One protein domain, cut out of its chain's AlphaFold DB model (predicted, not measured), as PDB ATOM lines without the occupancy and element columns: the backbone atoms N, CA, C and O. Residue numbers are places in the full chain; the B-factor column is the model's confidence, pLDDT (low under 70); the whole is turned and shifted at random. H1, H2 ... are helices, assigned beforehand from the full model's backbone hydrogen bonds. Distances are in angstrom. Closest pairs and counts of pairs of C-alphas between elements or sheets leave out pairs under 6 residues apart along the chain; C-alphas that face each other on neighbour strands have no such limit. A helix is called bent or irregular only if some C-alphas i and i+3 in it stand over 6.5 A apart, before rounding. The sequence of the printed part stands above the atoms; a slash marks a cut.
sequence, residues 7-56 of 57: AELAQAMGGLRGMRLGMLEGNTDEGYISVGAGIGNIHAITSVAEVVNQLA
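This is residues 7 to 56 of the 57 residues of the protein "Dehydrogenase" of Klebsiella variicola (UniProt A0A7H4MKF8). Four short helices are strung one after another along a drawn-out chain, with H1 at one end, H4 at the other and no packed core. The long link after H2 turns back in a loop beside that helix, then runs on to H3, and the stretch from residue 35 to residue 56, with H3 and H4, sticks out as a long arm. The printed part has 50 residues, with four named helices in the order H1, H2, H3, H4 and no named strand, and its class is all helix. It is extended, with a radius of gyration of the C-alphas of 15.9 A, and its C-alphas span 49 by 18 by 18 A, a rod.

The longest helix by residues is H4, residues 48 to 55, and it touches no helix. It is apart from H3, residues 37 to 41, with no C-alpha of the one within 8 A of the other. By the same measure H3 is apart from H2, residues 17 to 23, and H2 is apart from H1, residues 7 to 13. H4 is also apart from H2 and from H1, and H1 is apart from H3. The x of the helix centres falls along the chain, from 30.366 in H1 to 19.553 in H2, 0.599 in H3 and -1.126 in H4. In H1, H2 and H4 every O i to N i+4 pair is within hydrogen-bond range; in H3 0 of 1 such pairs is, beside 1 of 2 O i to N i+3 pairs. H3 is irregular, but only just: C-alphas 37 and 40 are 6.9 A apart.

H4 has 8 residues and measures 10.9 A from C-alpha 48 at (3.911, 23.686, -30.439) to C-alpha 55 at (-3.742, 19.679, -23.841). H3 has 5 residues, Ala 37 to Asn 41, and measures 8.9 A. H2 has 7 residues, Arg 17 to Met 23, and measures 10.0 A. H1 has 7 residues and measures 9.9 A, beginning with C-alpha 7 at (34.899, -4.789, -32.497).

The two C-alphas farthest apart are those of Glu 8 and Ala 56, 49.4 A. Residues 7 to 15, of which 7 to 13 belong to H1, stand free, and so do residues 35 to 56, of which 37 to 41 belong to H3 and 48 to 55 to H4. The link from H2 to H3, residues 24 to 36, is long; that from H3 to H4 is short, and that from H1 to H2 is tight. The printed part has no cut. The mean pLDDT of the printed part is 90.9; no printed residue is under 70, and H1 has a mean of 79.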
ATOM      1  N   ALA A   7      34.656  -5.904 -31.580       81.56
ATOM      2  CA  ALA A   7      34.899  -4.789 -32.497       81.56
ATOM      3  C   ALA A   7      34.033  -4.887 -33.763       81.56
ATOM      4  O   ALA A   7      33.450  -3.896 -34.193       81.56
ATOM      5  N   GLU A   8      33.896  -6.095 -34.305       82.75
ATOM      6  CA  GLU A   8      33.078  -6.377 -35.485       82.75
ATOM      7  C   GLU A   8      31.585  -6.202 -35.164       82.75
ATOM      8  O   GLU A   8      30.850  -5.583 -35.929       82.75
ATOM      9  N   LEU A   9      31.160  -6.622 -33.964       80.31
ATOM     10  CA  LEU A   9      29.829  -6.332 -33.419       80.31
ATOM     11  C   LEU A   9      29.553  -4.833 -33.316       80.31
ATOM     12  O   LEU A   9      28.516  -4.378 -33.781       80.31
ATOM     13  N   ALA A  10      30.462  -4.058 -32.720       77.44
ATOM     14  CA  ALA A  10      30.278  -2.618 -32.552       77.44
ATOM     15  C   ALA A  10      30.165  -1.890 -33.901       77.44
ATOM     16  O   ALA A  10      29.332  -0.995 -34.055       77.44
ATOM     17  N   GLN A  11      30.964  -2.303 -34.887       77.69
ATOM     18  CA  GLN A  11      30.912  -1.761 -36.239       77.69
ATOM     19  C   GLN A  11      29.610  -2.140 -36.958       77.69
ATOM     20  O   GLN A  11      28.970  -1.272 -37.553       77.69
ATOM     21  N   ALA A  12      29.185  -3.401 -36.854       76.38
ATOM     22  CA  ALA A  12      27.936  -3.888 -37.439       76.38
ATOM     23  C   ALA A  12      26.688  -3.262 -36.794       76.38
ATOM     24  O   ALA A  12      25.707  -3.002 -37.483       76.38
ATOM     25  N   MET A  13      26.727  -2.971 -35.489       78.50
ATOM     26  CA  MET A  13      25.627  -2.311 -34.776       78.50
ATOM     27  C   MET A  13      25.385  -0.882 -35.274       78.50
ATOM     28  O   MET A  13      24.303  -0.346 -35.050       78.50
ATOM     29  N   GLY A  14      26.375  -0.236 -35.907       79.44
ATOM     30  CA  GLY A  14      26.237   1.091 -36.518       79.44
ATOM     31  C   GLY A  14      25.913   2.240 -35.548       79.44
ATOM     32  O   GLY A  14      25.883   3.396 -35.967       79.44
ATOM     33  N   GLY A  15      25.687   1.960 -34.260       83.44
ATOM     34  CA  GLY A  15      25.323   2.940 -33.240       83.44
ATOM     35  C   GLY A  15      24.144   3.819 -33.667       83.44
ATOM     36  O   GLY A  15      23.136   3.342 -34.178       83.44
ATOM     37  N   LEU A  16      24.297   5.134 -33.502       84.31
ATOM     38  CA  LEU A  16      23.286   6.129 -33.883       84.31
ATOM     39  C   LEU A  16      23.246   6.427 -35.393       84.31
ATOM     40  O   LEU A  16      22.500   7.310 -35.820       84.31
ATOM     41  N   ARG A  17      24.030   5.721 -36.227       89.56
ATOM     42  CA  ARG A  17      24.085   5.974 -37.675       89.56
ATOM     43  C   ARG A  17      22.712   5.825 -38.323       89.56
ATOM     44  O   ARG A  17      22.322   6.722 -39.063       89.56
ATOM     45  N   GLY A  18      21.984   4.747 -38.023       91.06
ATOM     46  CA  GLY A  18      20.653   4.507 -38.595       91.06
ATOM     47  C   GLY A  18      19.643   5.594 -38.212       91.06
ATOM     48  O   GLY A  18      18.891   6.064 -39.060       91.06
ATOM     49  N   MET A  19      19.702   6.072 -36.965       92.25
ATOM     50  CA  MET A  19      18.868   7.179 -36.490       92.25
ATOM     51  C   MET A  19      19.195   8.490 -37.213       92.25
ATOM     52  O   MET A  19      18.288   9.192 -37.644       92.25
ATOM     53  N   ARG A  20      20.482   8.819 -37.385       92.56
ATOM     54  CA  ARG A  20      20.914  10.020 -38.120       92.56
ATOM     55  C   ARG A  20      20.428   9.993 -39.572       92.56
ATOM     56  O   ARG A  20      19.848  10.973 -40.028       92.56
ATOM     57  N   LEU A  21      20.637   8.869 -40.263       94.81
ATOM     58  CA  LEU A  21      20.219   8.685 -41.658       94.81
ATOM     59  C   LEU A  21      18.701   8.864 -41.814       94.81
ATOM     60  O   LEU A  21      18.265   9.635 -42.665       94.81
ATOM     61  N   GLY A  22      17.909   8.221 -40.951       94.38
ATOM     62  CA  GLY A  22      16.448   8.278 -41.030       94.38
ATOM     63  C   GLY A  22      15.854   9.612 -40.578       94.38
ATOM     64  O   GLY A  22      14.983  10.155 -41.251       94.38
ATOM     65  N   MET A  23      16.311  10.159 -39.446       93.69
ATOM     66  CA  MET A  23      15.681  11.330 -38.820       93.69
ATOM     67  C   MET A  23      16.223  12.680 -39.305       93.69
ATOM     68  O   MET A  23      15.484  13.659 -39.247       93.69
ATOM     69  N   LEU A  24      17.488  12.763 -39.737       93.94
ATOM     70  CA  LEU A  24      18.119  14.038 -40.122       93.94
ATOM     71  C   LEU A  24      18.389  14.146 -41.622       93.94
ATOM     72  O   LEU A  24      18.315  15.242 -42.171       93.94
ATOM     73  N   GLU A  25      18.712  13.032 -42.278       95.62
ATOM     74  CA  GLU A  25      19.069  13.019 -43.705       95.62
ATOM     75  C   GLU A  25      17.913  12.562 -44.607       95.62
ATOM     76  O   GLU A  25      18.016  12.651 -45.827       95.62
ATOM     77  N   GLY A  26      16.803  12.088 -44.027       92.25
ATOM     78  CA  GLY A  26      15.628  11.625 -44.771       92.25
ATOM     79  C   GLY A  26      15.847  10.324 -45.551       92.25
ATOM     80  O   GLY A  26      15.034   9.983 -46.405       92.25
ATOM     81  N   ASN A  27      16.927   9.590 -45.269       93.62
ATOM     82  CA  ASN A  27      17.207   8.298 -45.883       93.62
ATOM     83  C   ASN A  27      16.476   7.194 -45.107       93.62
ATOM     84  O   ASN A  27      16.968   6.689 -44.095       93.62
ATOM     85  N   THR A  28      15.286   6.834 -45.586       90.88
ATOM     86  CA  THR A  28      14.458   5.759 -45.020       90.88
ATOM     87  C   THR A  28      14.827   4.365 -45.522       90.88
ATOM     88  O   THR A  28      14.300   3.389 -44.997       90.88
ATOM     89  N   ASP A  29      15.712   4.265 -46.516       92.94
ATOM     90  CA  ASP A  29      16.165   2.984 -47.069       92.94
ATOM     91  C   ASP A  29      17.257   2.357 -46.190       92.94
ATOM     92  O   ASP A  29      17.253   1.153 -45.935       92.94
ATOM     93  N   GLU A  30      18.185   3.182 -45.689       90.12
ATOM     94  CA  GLU A  30      19.293   2.759 -44.814       90.12
ATOM     95  C   GLU A  30      19.130   3.198 -43.349       90.12
ATOM     96  O   GLU A  30      19.879   2.758 -42.469       90.12
ATOM     97  N   GLY A  31      18.198   4.112 -43.077       91.44
ATOM     98  CA  GLY A  31      17.940   4.670 -41.755       91.44
ATOM     99  C   GLY A  31      16.677   4.130 -41.089       91.44
ATOM    100  O   GLY A  31      15.875   3.422 -41.687       91.44
ATOM    101  N   TYR A  32      16.476   4.504 -39.826       91.75
ATOM    102  CA  TYR A  32      15.222   4.264 -39.114       91.75
ATOM    103  C   TYR A  32      14.765   5.535 -38.399       91.75
ATOM    104  O   TYR A  32      15.577   6.331 -37.921       91.75
ATOM    105  N   ILE A  33      13.450   5.712 -38.304       92.62
ATOM    106  CA  ILE A  33      12.822   6.808 -37.567       92.62
ATOM    107  C   ILE A  33      12.302   6.240 -36.246       92.62
ATOM    108  O   ILE A  33      11.574   5.249 -36.232       92.62
ATOM    109  N   SER A  34      12.688   6.851 -35.126       91.38
ATOM    110  CA  SER A  34      12.216   6.442 -33.802       91.38
ATOM    111  C   SER A  34      10.987   7.256 -33.404       91.38
ATOM    112  O   SER A  34      11.067   8.475 -33.264       91.38
ATOM    113  N   VAL A  35       9.848   6.584 -33.227       93.62
ATOM    114  CA  VAL A  35       8.576   7.192 -32.809       93.62
ATOM    115  C   VAL A  35       7.937   6.390 -31.678       93.62
ATOM    116  O   VAL A  35       8.066   5.168 -31.613       93.62
ATOM    117  N   GLY A  36       7.244   7.083 -30.772       93.75
ATOM    118  CA  GLY A  36       6.437   6.448 -29.731       93.75
ATOM    119  C   GLY A  36       5.089   5.949 -30.262       93.75
ATOM    120  O   GLY A  36       4.629   6.377 -31.318       93.75
ATOM    121  N   ALA A  37       4.410   5.096 -29.490       95.81
ATOM    122  CA  ALA A  37       3.124   4.500 -29.876       95.81
ATOM    123  C   ALA A  37       2.013   5.530 -30.174       95.81
ATOM    124  O   ALA A  37       1.085   5.241 -30.923       95.81
ATOM    125  N   GLY A  38       2.118   6.747 -29.628       93.62
ATOM    126  CA  GLY A  38       1.160   7.830 -29.863       93.62
ATOM    127  C   GLY A  38       1.221   8.464 -31.258       93.62
ATOM    128  O   GLY A  38       0.336   9.253 -31.577       93.62
ATOM    129  N   ILE A  39       2.215   8.130 -32.096       94.81
ATOM    130  CA  ILE A  39       2.383   8.736 -33.429       94.81
ATOM    131  C   ILE A  39       1.158   8.543 -34.331       94.81
ATOM    132  O   ILE A  39       0.847   9.418 -35.128       94.81
ATOM    133  N   GLY A  40       0.420   7.441 -34.152       95.88
ATOM    134  CA  GLY A  40      -0.789   7.153 -34.925       95.88
ATOM    135  C   GLY A  40      -1.928   8.152 -34.711       95.88
ATOM    136  O   GLY A  40      -2.819   8.216 -35.544       95.88
ATOM    137  N   ASN A  41      -1.892   8.947 -33.636       93.50
ATOM    138  CA  ASN A  41      -2.884   9.991 -33.369       93.50
ATOM    139  C   ASN A  41      -2.511  11.352 -33.989       93.50
ATOM    140  O   ASN A  41      -3.301  12.293 -33.916       93.50
ATOM    141  N   ILE A  42      -1.306  11.497 -34.558       93.94
ATOM    142  CA  ILE A  42      -0.825  12.755 -35.140       93.94
ATOM    143  C   ILE A  42      -1.194  12.785 -36.626       93.94
ATOM    144  O   ILE A  42      -0.578  12.105 -37.443       93.94
ATOM    145  N   HIS A  43      -2.196  13.591 -36.982       95.25
ATOM    146  CA  HIS A  43      -2.721  13.680 -38.355       95.25
ATOM    147  C   HIS A  43      -2.291  14.940 -39.120       95.25
ATOM    148  O   HIS A  43      -2.544  15.048 -40.319       95.25
ATOM    149  N   ALA A  44      -1.670  15.906 -38.444       95.81
ATOM    150  CA  ALA A  44      -1.237  17.162 -39.043       95.81
ATOM    151  C   ALA A  44       0.022  17.690 -38.354       95.81
ATOM    152  O   ALA A  44       0.262  17.426 -37.176       95.81
ATOM    153  N   ILE A  45       0.806  18.471 -39.097       95.56
ATOM    154  CA  ILE A  45       1.895  19.268 -38.535       95.56
ATOM    155  C   ILE A  45       1.265  20.513 -37.915       95.56
ATOM    156  O   ILE A  45       0.648  21.313 -38.616       95.56
ATOM    157  N   THR A  46       1.420  20.673 -36.608       95.12
ATOM    158  CA  THR A  46       0.840  21.777 -35.839       95.12
ATOM    159  C   THR A  46       1.932  22.559 -35.121       95.12
ATOM    160  O   THR A  46       3.051  22.076 -34.914       95.12
ATOM    161  N   SER A  47       1.630  23.804 -34.747       97.06
ATOM    162  CA  SER A  47       2.552  24.578 -33.917       97.06
ATOM    163  C   SER A  47       2.604  24.002 -32.500       97.06
ATOM    164  O   SER A  47       1.599  23.528 -31.972       97.06
ATOM    165  N   VAL A  48       3.762  24.111 -31.842       95.62
ATOM    166  CA  VAL A  48       3.911  23.686 -30.439       95.62
ATOM    167  C   VAL A  48       2.883  24.381 -29.539       95.62
ATOM    168  O   VAL A  48       2.299  23.738 -28.672       95.62
ATOM    169  N   ALA A  49       2.614  25.671 -29.771       96.88
ATOM    170  CA  ALA A  49       1.627  26.433 -29.006       96.88
ATOM    171  C   ALA A  49       0.209  25.854 -29.136       96.88
ATOM    172  O   ALA A  49      -0.510  25.753 -28.146       96.88
ATOM    173  N   GLU A  50      -0.184  25.440 -30.340       95.56
ATOM    174  CA  GLU A  50      -1.495  24.839 -30.577       95.56
ATOM    175  C   GLU A  50      -1.637  23.488 -29.872       95.56
ATOM    176  O   GLU A  50      -2.647  23.257 -29.210       95.56
ATOM    177  N   VAL A  51      -0.607  22.637 -29.930       93.94
ATOM    178  CA  VAL A  51      -0.597  21.355 -29.203       93.94
ATOM    179  C   VAL A  51      -0.723  21.582 -27.697       93.94
ATOM    180  O   VAL A  51      -1.519  20.915 -27.042       93.94
ATOM    181  N   VAL A  52       0.024  22.540 -27.140       95.62
ATOM    182  CA  VAL A  52      -0.054  22.870 -25.708       95.62
ATOM    183  C   VAL A  52      -1.456  23.359 -25.336       95.62
ATOM    184  O   VAL A  52      -2.008  22.895 -24.341       95.62
ATOM    185  N   ASN A  53      -2.064  24.226 -26.150       95.75
ATOM    186  CA  ASN A  53      -3.418  24.726 -25.903       95.75
ATOM    187  C   ASN A  53      -4.479  23.615 -25.956       95.75
ATOM    188  O   ASN A  53      -5.421  23.647 -25.174       95.75
ATOM    189  N   GLN A  54      -4.331  22.626 -26.843       92.00
ATOM    190  CA  GLN A  54      -5.243  21.476 -26.914       92.00
ATOM    191  C   GLN A  54      -5.151  20.564 -25.679       92.00
ATOM    192  O   GLN A  54      -6.127  19.899 -25.339       92.00
ATOM    193  N   LEU A  55      -3.987  20.513 -25.023       92.19
ATOM    194  CA  LEU A  55      -3.742  19.679 -23.841       92.19
ATOM    195  C   LEU A  55      -4.043  20.392 -22.515       92.19
ATOM    196  O   LEU A  55      -4.198  19.723 -21.494       92.19
ATOM    197  N   ALA A  56      -4.098  21.723 -22.514       88.75
ATOM    198  CA  ALA A  56      -4.419  22.538 -21.348       88.75
ATOM    199  C   ALA A  56      -5.933  22.507 -21.070       88.75
ATOM    200  O   ALA A  56      -6.668  23.407 -21.475       88.75
TER     201      ALA A  56